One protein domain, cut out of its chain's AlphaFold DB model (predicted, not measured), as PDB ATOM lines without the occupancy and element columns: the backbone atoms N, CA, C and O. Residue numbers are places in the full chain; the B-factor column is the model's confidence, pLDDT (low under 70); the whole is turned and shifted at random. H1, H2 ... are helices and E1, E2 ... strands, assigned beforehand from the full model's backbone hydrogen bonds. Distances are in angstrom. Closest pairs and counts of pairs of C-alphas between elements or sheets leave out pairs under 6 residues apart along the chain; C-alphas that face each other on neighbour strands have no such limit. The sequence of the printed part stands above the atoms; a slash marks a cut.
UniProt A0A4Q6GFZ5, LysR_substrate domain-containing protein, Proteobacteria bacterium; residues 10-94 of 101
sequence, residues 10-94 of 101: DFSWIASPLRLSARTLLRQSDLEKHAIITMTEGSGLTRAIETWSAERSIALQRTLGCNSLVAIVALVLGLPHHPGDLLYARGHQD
ATOM      1  N   ASP A  10      31.154  17.565  24.306       76.12
ATOM      2  CA  ASP A  10      31.510  18.972  24.183       76.12
ATOM      3  C   ASP A  10      30.742  19.779  25.225       76.12
ATOM      4  O   ASP A  10      29.550  19.572  25.444       76.12
ATOM      5  N   PHE A  11      31.423  20.699  25.902       73.94
ATOM      6  CA  PHE A  11      30.814  21.520  26.943       73.94
ATOM      7  C   PHE A  11      30.523  22.923  26.420       73.94
ATOM      8  O   PHE A  11      31.346  23.531  25.739       73.94
ATOM      9  N   SER A  12      29.349  23.449  26.756       77.94
ATOM     10  CA  SER A  12      28.930  24.815  26.438       77.94
ATOM     11  C   SER A  12      28.435  25.531  27.686       77.94
ATOM     12  O   SER A  12      27.781  24.933  28.538       77.94
ATOM     13  N   TRP A  13      28.712  26.828  27.776       81.62
ATOM     14  CA  TRP A  13      28.198  27.678  28.845       81.62
ATOM     15  C   TRP A  13      26.784  28.164  28.532       81.62
ATOM     16  O   TRP A  13      26.474  28.531  27.398       81.62
ATOM     17  N   ILE A  14      25.939  28.198  29.554       79.06
ATOM     18  CA  ILE A  14      24.563  28.682  29.497       79.06
ATOM     19  C   ILE A  14      24.390  29.751  30.573       79.06
ATOM     20  O   ILE A  14      24.837  29.581  31.707       79.06
ATOM     21  N   ALA A  15      23.726  30.842  30.205       78.56
ATOM     22  CA  ALA A  15      23.434  31.969  31.077       78.56
ATOM     23  C   ALA A  15      22.007  32.473  30.840       78.56
ATOM     24  O   ALA A  15      21.433  32.248  29.771       78.56
ATOM     25  N   SER A  16      21.460  33.200  31.815       75.75
ATOM     26  CA  SER A  16      20.213  33.941  31.622       75.75
ATOM     27  C   SER A  16      20.381  35.004  30.529       75.75
ATOM     28  O   SER A  16      21.344  35.777  30.597       75.75
ATOM     29  N   PRO A  17      19.424  35.153  29.593       73.38
ATOM     30  CA  PRO A  17      19.437  36.253  28.630       73.38
ATOM     31  C   PRO A  17      19.266  37.630  29.293       73.38
ATOM     32  O   PRO A  17      19.645  38.641  28.711       73.38
ATOM     33  N   LEU A  18      18.735  37.678  30.523       73.44
ATOM     34  CA  LEU A  18      18.666  38.903  31.329       73.44
ATOM     35  C   LEU A  18      20.038  39.323  31.888       73.44
ATOM     36  O   LEU A  18      20.165  40.419  32.427       73.44
ATOM     37  N   ARG A  19      21.051  38.451  31.800       71.94
ATOM     38  CA  ARG A  19      22.397  38.673  32.352       71.94
ATOM     39  C   ARG A  19      23.458  38.809  31.279       71.94
ATOM     40  O   ARG A  19      24.276  39.719  31.348       71.94
ATOM     41  N   LEU A  20      23.436  37.918  30.296       77.19
ATOM     42  CA  LEU A  20      24.332  37.967  29.152       77.19
ATOM     43  C   LEU A  20      23.501  37.928  27.883       77.19
ATOM     44  O   LEU A  20      22.603  37.099  27.740       77.19
ATOM     45  N   SER A  21      23.818  38.818  26.948       77.31
ATOM     46  CA  SER A  21      23.169  38.799  25.645       77.31
ATOM     47  C   SER A  21      23.443  37.464  24.948       77.31
ATOM     48  O   SER A  21      24.487  36.825  25.133       77.31
ATOM     49  N   ALA A  22      22.481  37.023  24.139       72.44
ATOM     50  CA  ALA A  22      22.625  35.792  23.378       72.44
ATOM     51  C   ALA A  22      23.916  35.822  22.542       72.44
ATOM     52  O   ALA A  22      24.252  36.842  21.942       72.44
ATOM     53  N   ARG A  23      24.617  34.680  22.482       75.75
ATOM     54  CA  ARG A  23      25.894  34.506  21.756       75.75
ATOM     55  C   ARG A  23      27.066  35.338  22.297       75.75
ATOM     56  O   ARG A  23      28.047  35.529  21.582       75.75
ATOM     57  N   THR A  24      27.002  35.796  23.548       80.31
ATOM     58  CA  THR A  24      28.171  36.394  24.205       80.31
ATOM     59  C   THR A  24      29.327  35.395  24.246       80.31
ATOM     60  O   THR A  24      29.174  34.277  24.741       80.31
ATOM     61  N   LEU A  25      30.492  35.809  23.747       82.25
ATOM     62  CA  LEU A  25      31.729  35.055  23.905       82.25
ATOM     63  C   LEU A  25      32.294  35.326  25.305       82.25
ATOM     64  O   LEU A  25      32.821  36.409  25.558       82.25
ATOM     65  N   LEU A  26      32.165  34.353  26.206       80.50
ATOM     66  CA  LEU A  26      32.674  34.460  27.573       80.50
ATOM     67  C   LEU A  26      34.203  34.515  27.592       80.50
ATOM     68  O   LEU A  26      34.880  33.645  27.034       80.50
ATOM     69  N   ARG A  27      34.745  35.521  28.277       84.62
ATOM     70  CA  ARG A  27      36.168  35.618  28.615       84.62
ATOM     71  C   ARG A  27      36.408  35.023  29.999       84.62
ATOM     72  O   ARG A  27      35.490  34.889  30.803       84.62
ATOM     73  N   GLN A  28      37.668  34.717  30.309       82.81
ATOM     74  CA  GLN A  28      38.051  34.209  31.633       82.81
ATOM     75  C   GLN A  28      37.580  35.141  32.758       82.81
ATOM     76  O   GLN A  28      36.954  34.689  33.708       82.81
ATOM     77  N   SER A  29      37.753  36.452  32.572       82.62
ATOM     78  CA  SER A  29      37.308  37.476  33.522       82.62
ATOM     79  C   SER A  29      35.805  37.476  33.796       82.62
ATOM     80  O   SER A  29      35.377  38.048  34.791       82.62
ATOM     81  N   ASP A  30      34.989  36.919  32.902       80.00
ATOM     82  CA  ASP A  30      33.540  36.838  33.099       80.00
ATOM     83  C   ASP A  30      33.206  35.644  34.004       80.00
ATOM     84  O   ASP A  30      32.378  35.749  34.906       80.00
ATOM     85  N   LEU A  31      33.929  34.535  33.844       79.31
ATOM     86  CA  LEU A  31      33.801  33.346  34.693       79.31
ATOM     87  C   LEU A  31      34.256  33.603  36.131       79.31
ATOM     88  O   LEU A  31      33.703  33.029  37.063       79.31
ATOM     89  N   GLU A  32      35.226  34.493  36.316       82.62
ATOM     90  CA  GLU A  32      35.673  34.934  37.640       82.62
ATOM     91  C   GLU A  32      34.684  35.896  38.309       82.62
ATOM     92  O   GLU A  32      34.765  36.116  39.509       82.62
ATOM     93  N   LYS A  33      33.745  36.495  37.572       80.25
ATOM     94  CA  LYS A  33      32.772  37.452  38.134       80.25
ATOM     95  C   LYS A  33      31.427  36.816  38.451       80.25
ATOM     96  O   LYS A  33      30.703  37.314  39.313       80.25
ATOM     97  N   HIS A  34      31.077  35.742  37.752       76.38
ATOM     98  CA  HIS A  34      29.789  35.079  37.894       76.38
ATOM     99  C   HIS A  34      29.902  33.823  38.758       76.38
ATOM    100  O   HIS A  34      30.903  33.110  38.740       76.38
ATOM    101  N   ALA A  35      28.853  33.538  39.529       74.62
ATOM    102  CA  ALA A  35      28.753  32.253  40.198       74.62
ATOM    103  C   ALA A  35      28.503  31.164  39.145       74.62
ATOM    104  O   ALA A  35      27.832  31.388  38.138       74.62
ATOM    105  N   ILE A  36      29.045  29.976  39.371       77.19
ATOM    106  CA  ILE A  36      28.906  28.838  38.473       77.19
ATOM    107  C   ILE A  36      28.076  27.775  39.174       77.19
ATOM    108  O   ILE A  36      28.347  27.382  40.308       77.19
ATOM    109  N   ILE A  37      27.054  27.287  38.488       76.25
ATOM    110  CA  ILE A  37      26.358  26.071  38.875       76.25
ATOM    111  C   ILE A  37      27.048  24.918  38.166       76.25
ATOM    112  O   ILE A  37      27.277  24.953  36.956       76.25
ATOM    113  N   THR A  38      27.352  23.876  38.919       74.38
ATOM    114  CA  THR A  38      27.843  22.610  38.387       74.38
ATOM    115  C   THR A  38      27.061  21.465  39.013       74.38
ATOM    116  O   THR A  38      26.208  21.659  39.879       74.38
ATOM    117  N   MET A  39      27.323  20.255  38.545       73.88
ATOM    118  CA  MET A  39      26.774  19.055  39.159       73.88
ATOM    119  C   MET A  39      27.397  18.823  40.542       73.88
ATOM    120  O   MET A  39      28.443  19.374  40.873       73.88
ATOM    121  N   THR A  40      26.757  18.009  41.381       74.25
ATOM    122  CA  THR A  40      27.320  17.657  42.694       74.25
ATOM    123  C   THR A  40      28.716  17.041  42.578       74.25
ATOM    124  O   THR A  40      29.095  16.501  41.533       74.25
ATOM    125  N   GLU A  41      29.477  17.130  43.667       70.25
ATOM    126  CA  GLU A  41      30.837  16.606  43.775       70.25
ATOM    127  C   GLU A  41      30.944  15.151  43.286       70.25
ATOM    128  O   GLU A  41      30.020  14.347  43.429       70.25
ATOM    129  N   GLY A  42      32.070  14.823  42.649       67.88
ATOM    130  CA  GLY A  42      32.330  13.488  42.108       67.88
ATOM    131  C   GLY A  42      31.715  13.214  40.732       67.88
ATOM    132  O   GLY A  42      32.034  12.185  40.131       67.88
ATOM    133  N   SER A  43      30.895  14.119  40.184       78.00
ATOM    134  CA  SER A  43      30.411  13.974  38.808       78.00
ATOM    135  C   SER A  43      31.534  14.175  37.779       78.00
ATOM    136  O   SER A  43      32.468  14.958  37.984       78.00
ATOM    137  N   GLY A  44      31.419  13.505  36.626       76.25
ATOM    138  CA  GLY A  44      32.356  13.686  35.514       76.25
ATOM    139  C   GLY A  44      32.388  15.124  34.981       76.25
ATOM    140  O   GLY A  44      33.452  15.607  34.610       76.25
ATOM    141  N   LEU A  45      31.251  15.832  35.008       75.12
ATOM    142  CA  LEU A  45      31.167  17.242  34.614       75.12
ATOM    143  C   LEU A  45      31.940  18.140  35.587       75.12
ATOM    144  O   LEU A  45      32.700  19.000  35.153       75.12
ATOM    145  N   THR A  46      31.774  17.923  36.893       78.88
ATOM    146  CA  THR A  46      32.466  18.698  37.932       78.88
ATOM    147  C   THR A  46      33.977  18.546  37.784       78.88
ATOM    148  O   THR A  46      34.676  19.549  37.668       78.88
ATOM    149  N   ARG A  47      34.465  17.308  37.624       79.94
ATOM    150  CA  ARG A  47      35.892  17.037  37.379       79.94
ATOM    151  C   ARG A  47      36.413  17.663  36.086       79.94
ATOM    152  O   ARG A  47      37.541  18.154  36.056       79.94
ATOM    153  N   ALA A  48      35.618  17.638  35.015       81.75
ATOM    154  CA  ALA A  48      35.997  18.248  33.743       81.75
ATOM    155  C   ALA A  48      36.154  19.771  33.873       81.75
ATOM    156  O   ALA A  48      37.135  20.324  33.381       81.75
ATOM    157  N   ILE A  49      35.234  20.439  34.577       80.38
ATOM    158  CA  ILE A  49      35.290  21.887  34.831       80.38
ATOM    159  C   ILE A  49      36.480  22.241  35.727       80.38
ATOM    160  O   ILE A  49      37.212  23.178  35.415       80.38
ATOM    161  N   GLU A  50      36.708  21.483  36.802       82.88
ATOM    162  CA  GLU A  50      37.846  21.681  37.708       82.88
ATOM    163  C   GLU A  50      39.173  21.572  36.952       82.88
ATOM    164  O   GLU A  50      39.973  22.506  36.986       82.88
ATOM    165  N   THR A  51      39.358  20.493  36.184       85.12
ATOM    166  CA  THR A  51      40.563  20.271  35.368       85.12
ATOM    167  C   THR A  51      40.763  21.407  34.363       85.12
ATOM    168  O   THR A  51      41.825  22.025  34.317       85.12
ATOM    169  N   TRP A  52      39.715  21.750  33.607       85.62
ATOM    170  CA  TRP A  52      39.753  22.811  32.601       85.62
ATOM    171  C   TRP A  52      40.085  24.191  33.193       85.62
ATOM    172  O   TRP A  52      40.808  24.973  32.564       85.62
ATOM    173  N   SER A  53      39.558  24.490  34.386       85.38
ATOM    174  CA  SER A  53      39.793  25.756  35.091       85.38
ATOM    175  C   SER A  53      41.212  25.842  35.653       85.38
ATOM    176  O   SER A  53      41.859  26.879  35.496       85.38
ATOM    177  N   ALA A  54      41.735  24.737  36.198       86.81
ATOM    178  CA  ALA A  54      43.107  24.633  36.684       86.81
ATOM    179  C   ALA A  54      44.130  24.821  35.553       86.81
ATOM    180  O   ALA A  54      45.051  25.624  35.691       86.81
ATOM    181  N   GLU A  55      43.928  24.171  34.401       88.19
ATOM    182  CA  GLU A  55      44.777  24.341  33.206       88.19
ATOM    183  C   GLU A  55      44.857  25.795  32.728       88.19
ATOM    184  O   GLU A  55      45.860  26.218  32.155       88.19
ATOM    185  N   ARG A  56      43.785  26.566  32.937       85.12
ATOM    186  CA  ARG A  56      43.666  27.958  32.481       85.12
ATOM    187  C   ARG A  56      43.923  28.978  33.583       85.12
ATOM    188  O   ARG A  56      43.830  30.166  33.302       85.12
ATOM    189  N   SER A  57      44.261  28.525  34.792       85.88
ATOM    190  CA  SER A  57      44.467  29.378  35.971       85.88
ATOM    191  C   SER A  57      43.278  30.307  36.264       85.88
ATOM    192  O   SER A  57      43.471  31.448  36.671       85.88
ATOM    193  N   ILE A  58      42.047  29.828  36.050       85.50
ATOM    194  CA  ILE A  58      40.823  30.611  36.276       85.50
ATOM    195  C   ILE A  58      40.307  30.330  37.686       85.50
ATOM    196  O   ILE A  58      39.990  29.186  38.020       85.50
ATOM    197  N   ALA A  59      40.158  31.375  38.498       83.31
ATOM    198  CA  ALA A  59      39.605  31.253  39.843       83.31
ATOM    199  C   ALA A  59      38.068  31.329  39.822       83.31
ATOM    200  O   ALA A  59      37.477  32.410  39.861       83.31
ATOM    201  N   LEU A  60      37.399  30.173  39.793       78.62
ATOM    202  CA  LEU A  60      35.936  30.110  39.863       78.62
ATOM    203  C   LEU A  60      35.454  30.521  41.267       78.62
ATOM    204  O   LEU A  60      35.682  29.808  42.241       78.62
ATOM    205  N   GLN A  61      34.796  31.679  41.383       63.00
ATOM    206  CA  GLN A  61      34.521  32.309  42.685       63.00
ATOM    207  C   GLN A  61      33.505  31.561  43.553       63.00
ATOM    208  O   GLN A  61      33.627  31.553  44.777       63.00
ATOM    209  N   ARG A  62      32.448  31.003  42.952       63.47
ATOM    210  CA  ARG A  62      31.342  30.380  43.692       63.47
ATOM    211  C   ARG A  62      30.746  29.236  42.897       63.47
ATOM    212  O   ARG A  62      30.039  29.479  41.925       63.47
ATOM    213  N   THR A  63      31.007  28.016  43.346       65.81
ATOM    214  CA  THR A  63      30.519  26.793  42.712       65.81
ATOM    215  C   THR A  63      29.361  26.220  43.521       65.81
ATOM    216  O   THR A  63      29.545  25.785  44.655       65.81
ATOM    217  N   LEU A  64      28.154  26.233  42.955       67.50
ATOM    218  CA  LEU A  64      26.987  25.580  43.549       67.50
ATOM    219  C   LEU A  64      26.837  24.182  42.946       67.50
ATOM    220  O   LEU A  64      26.627  24.052  41.741       67.50
ATOM    221  N   GLY A  65      26.935  23.145  43.777       67.94
ATOM    222  CA  GLY A  65      26.659  21.769  43.369       67.94
ATOM    223  C   GLY A  65      25.155  21.503  43.333       67.94
ATOM    224  O   GLY A  65      24.478  21.617  44.352       67.94
ATOM    225  N   CYS A  66      24.624  21.129  42.172       65.69
ATOM    226  CA  CYS A  66      23.216  20.793  41.996       65.69
ATOM    227  C   CYS A  66      23.077  19.517  41.159       65.69
ATOM    228  O   CYS A  66      23.585  19.447  40.050       65.69
ATOM    229  N   ASN A  67      22.381  18.497  41.660       68.19
ATOM    230  CA  ASN A  67      22.163  17.239  40.929       68.19
ATOM    231  C   ASN A  67      20.884  17.246  40.073       68.19
ATOM    232  O   ASN A  67      20.565  16.246  39.435       68.19
ATOM    233  N   SER A  68      20.144  18.357  40.070       66.06
ATOM    234  CA  SER A  68      18.874  18.483  39.365       66.06
ATOM    235  C   SER A  68      19.006  19.468  38.217       66.06
ATOM    236  O   SER A  68      19.032  20.679  38.421       66.06
ATOM    237  N   LEU A  69      19.007  18.948  36.988       65.75
ATOM    238  CA  LEU A  69      18.986  19.766  35.773       65.75
ATOM    239  C   LEU A  69      17.813  20.766  35.775       65.75
ATOM    240  O   LEU A  69      17.957  21.882  35.294       65.75
ATOM    241  N   VAL A  70      16.675  20.398  36.374       59.19
ATOM    242  CA  VAL A  70      15.507  21.282  36.532       59.19
ATOM    243  C   VAL A  70      15.822  22.469  37.443       59.19
ATOM    244  O   VAL A  70      15.478  23.600  37.107       59.19
ATOM    245  N   ALA A  71      16.513  22.246  38.563       59.31
ATOM    246  CA  ALA A  71      16.915  23.325  39.466       59.31
ATOM    247  C   ALA A  71      17.994  24.222  38.837       59.31
ATOM    248  O   ALA A  71      17.941  25.441  38.989       59.31
ATOM    249  N   ILE A  72      18.913  23.643  38.060       65.94
ATOM    250  CA  ILE A  72      19.895  24.389  37.263       65.94
ATOM    251  C   ILE A  72      19.182  25.297  36.254       65.94
ATOM    252  O   ILE A  72      19.477  26.487  36.179       65.94
ATOM    253  N   VAL A  73      18.200  24.770  35.517       65.75
ATOM    254  CA  VAL A  73      17.403  25.549  34.560       65.75
ATOM    255  C   VAL A  73      16.612  26.653  35.267       65.75
ATOM    256  O   VAL A  73      16.618  27.786  34.796       65.75
ATOM    257  N   ALA A  74      15.991  26.374  36.414       55.62
ATOM    258  CA  ALA A  74      15.252  27.380  37.182       55.62
ATOM    259  C   ALA A  74      16.155  28.520  37.690       55.62
ATOM    260  O   ALA A  74      15.773  29.689  37.634       55.62
ATOM    261  N   LEU A  75      17.370  28.196  38.141       60.91
ATOM    262  CA  LEU A  75      18.352  29.179  38.603       60.91
ATOM    263  C   LEU A  75      18.941  30.008  37.452       60.91
ATOM    264  O   LEU A  75      19.186  31.201  37.628       60.91
ATOM    265  N   VAL A  76      19.136  29.399  36.279       62.66
ATOM    266  CA  VAL A  76      19.641  30.082  35.078       62.66
ATOM    267  C   VAL A  76      18.565  30.946  34.418       62.66
ATOM    268  O   VAL A  76      18.880  32.016  33.908       62.66
ATOM    269  N   LEU A  77      17.296  30.537  34.421       63.97
ATOM    270  CA  LEU A  77      16.216  31.340  33.834       63.97
ATOM    271  C   LEU A  77      15.821  32.536  34.711       63.97
ATOM    272  O   LEU A  77      15.278  33.506  34.187       63.97
ATOM    273  N   GLY A  78      16.181  32.512  35.997       55.34
ATOM    274  CA  GLY A  78      15.891  33.576  36.949       55.34
ATOM    275  C   GLY A  78      14.433  33.532  37.398       55.34
ATOM    276  O   GLY A  78      13.511  33.773  36.625       55.34
ATOM    277  N   LEU A  79      14.209  33.250  38.680       51.69
ATOM    278  CA  LEU A  79      12.919  33.536  39.303       51.69
ATOM    279  C   LEU A  79      12.790  35.061  39.480       51.69
ATOM    280  O   LEU A  79      13.790  35.703  39.811       51.69
ATOM    281  N   PRO A  80      11.584  35.647  39.336       46.75
ATOM    282  CA  PRO A  80      11.362  37.101  39.309       46.75
ATOM    283  C   PRO A  80      11.821  37.876  40.562       46.75
ATOM    284  O   PRO A  80      11.788  39.103  40.565       46.75
ATOM    285  N   HIS A  81      12.285  37.191  41.613       50.84
ATOM    286  CA  HIS A  81      12.699  37.791  42.885       50.84
ATOM    287  C   HIS A  81      14.079  37.336  43.393       50.84
ATOM    288  O   HIS A  81      14.450  37.686  44.510       50.84
ATOM    289  N   HIS A  82      14.863  36.594  42.601       46.84
ATOM    290  CA  HIS A  82      16.240  36.242  42.964       46.84
ATOM    291  C   HIS A  82      17.218  36.683  41.869       46.84
ATOM    292  O   HIS A  82      17.197  36.116  40.775       46.84
ATOM    293  N   PRO A  83      18.116  37.649  42.142       46.03
ATOM    294  CA  PRO A  83      19.186  37.994  41.220       46.03
ATOM    295  C   PRO A  83      20.230  36.866  41.222       46.03
ATOM    296  O   PRO A  83      21.259  36.942  41.884       46.03
ATOM    297  N   GLY A  84      19.966  35.785  40.486       51.38
ATOM    298  CA  GLY A  84      20.949  34.738  40.219       51.38
ATOM    299  C   GLY A  84      21.961  35.232  39.185       51.38
ATOM    300  O   GLY A  84      21.589  35.504  38.046       51.38
ATOM    301  N   ASP A  85      23.220  35.409  39.583       57.94
ATOM    302  CA  ASP A  85      24.372  35.648  38.696       57.94
ATOM    303  C   ASP A  85      25.032  34.309  38.358       57.94
ATOM    304  O   ASP A  85      26.160  34.051  38.769       57.94
ATOM    305  N   LEU A  86      24.284  33.411  37.712       62.50
ATOM    306  CA  LEU A  86      24.658  32.003  37.616       62.50
ATOM    307  C   LEU A  86      24.911  31.567  36.166       62.50
ATOM    308  O   LEU A  86      24.038  31.699  35.308       62.50
ATOM    309  N   LEU A  87      26.104  31.025  35.917       60.97
ATOM    310  CA  LEU A  87      26.499  30.349  34.681       60.97
ATOM    311  C   LEU A  87      26.457  28.834  34.883       60.97
ATOM    312  O   LEU A  87      26.860  28.340  35.929       60.97
ATOM    313  N   TYR A  88      26.015  28.082  33.880       65.75
ATOM    314  CA  TYR A  88      26.004  26.619  33.918       65.75
ATOM    315  C   TYR A  88      26.764  26.036  32.731       65.75
ATOM    316  O   TYR A  88      26.517  26.418  31.591       65.75
ATOM    317  N   ALA A  89      27.661  25.085  32.984       62.31
ATOM    318  CA  ALA A  89      28.289  24.299  31.929       62.31
ATOM    319  C   ALA A  89      27.424  23.075  31.610       62.31
ATOM    320  O   ALA A  89      27.196  22.220  32.462       62.31
ATOM    321  N   ARG A  90      26.966  22.964  30.365       65.25
ATOM    322  CA  ARG A  90      26.214  21.814  29.863       65.25
ATOM    323  C   ARG A  90      27.097  20.977  28.952       65.25
ATOM    324  O   ARG A  90      27.643  21.503  27.990       65.25
ATOM    325  N   GLY A  91      27.187  19.679  29.226       55.53
ATOM    326  CA  GLY A  91      27.735  18.715  28.274       55.53
ATOM    327  C   GLY A  91      26.707  18.367  27.201       55.53
ATOM    328  O   GLY A  91      25.549  18.086  27.517       55.53
ATOM    329  N   HIS A  92      27.126  18.380  25.944       57.91
ATOM    330  CA  HIS A  92      26.417  17.802  24.815       57.91
ATOM    331  C   HIS A  92      27.199  16.566  24.368       57.91
ATOM    332  O   HIS A  92      28.375  16.663  24.019       57.91
ATOM    333  N   GLN A  93      26.576  15.390  24.435       50.06
ATOM    334  CA  GLN A  93      27.135  14.202  23.796       50.06
ATOM    335  C   GLN A  93      26.805  14.261  22.314       50.06
ATOM    336  O   GLN A  93      25.643  14.418  21.948       50.06
ATOM    337  N   ASP A  94      27.820  14.112  21.471       47.72
ATOM    338  CA  ASP A  94      27.582  13.870  20.055       47.72
ATOM    339  C   ASP A  94      27.044  12.442  19.889       47.72
ATOM    340  O   ASP A  94      27.727  11.455  20.174       47.72
TER     341      ASP A  94
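This is residues 10 to 94 of the 101 residues of the protein "LysR_substrate domain-containing protein" of Proteobacteria bacterium (UniProt A0A4Q6GFZ5). A small sheet of four strands is sandwiched between two helices, H2 over one face and H3 over the other, in three layers. The long strand E4 ties the sheet together, with E1 beside its later part and E2, then E3, beside its first residues, while the loop of residues 15 to 27 runs from E1 to the short helix H1. The printed part has 85 residues with three named helices and four named strands, in the order E1, H1, E2, H2, E3, H3, E4, and is of mixed class. The sheet runs E1, E4, E2, E3 and is mixed. The whole is compact, with a radius of gyration of the C-alphas of 12.4 A and spans of 35 by 27 by 27 A.

Edge strand E1, residues 10 to 14, is antiparallel to inner strand E4, residues 86 to 93, at 152 degrees, with N 12 and O 90 2.9 A apart, within hydrogen-bond range. E4 pairs with E1 over residues 88 to 92 and, staggered, over 86 to 88 with E2, residues 35 to 38, parallel at 31 degrees, with N 37 and O 87 2.8 A apart. E2 is parallel to edge strand E3, residues 63 to 65, at 32 degrees, with N 64 and O 36 2.9 A apart. H1, residues 28 to 31, is only just not on the sheet, with 4 pairs of C-alphas within 10 A. H2, residues 44 to 55, is on the sheet at a height over the sheet of 9.2 A; its closest C-alpha to E2 is that of Thr 46, 6.1 A from that of Thr 38. H3, residues 69 to 77, is on the opposite face at a height over the sheet of 9.0 A, and its closest C-alphas with E4, those of Val 76 and Leu 86, are 5.9 A apart. Both run slantwise to the strands, at 56 and 46 degrees to E4 on the local plane. E2, H2 and E3 form a strand-helix-strand unit, two parallel neighbour strands with a helix between along the chain; E3, H3 and E4 form a split one, with E2 between its strands; both crossovers are right-handed. In H2 and H3 every O i to N i+4 pair is within hydrogen-bond range; H1 is too short for one.

E1 begins at C-alpha 10, (31.510, 18.972, 24.183), and is 13.1 A long. H2 is 16.5 A long, from C-alpha 44 at (32.356, 13.686, 35.514). H3 is 12.1 A, E2 9.9 A, E3 6.4 A and H1 5.3 A. E4, 22.7 A, ends at C-alpha 93, (27.135, 14.202, 23.796).

The C-alphas farthest apart, those of Glu 55 and Pro 80, are 36.3 A apart. The printed part has no cut, and the link E1 to H1 is long, with 13 residues. The mean pLDDT of the printed part is 71.2; residue 42 and residues 61 to 94 are under 70.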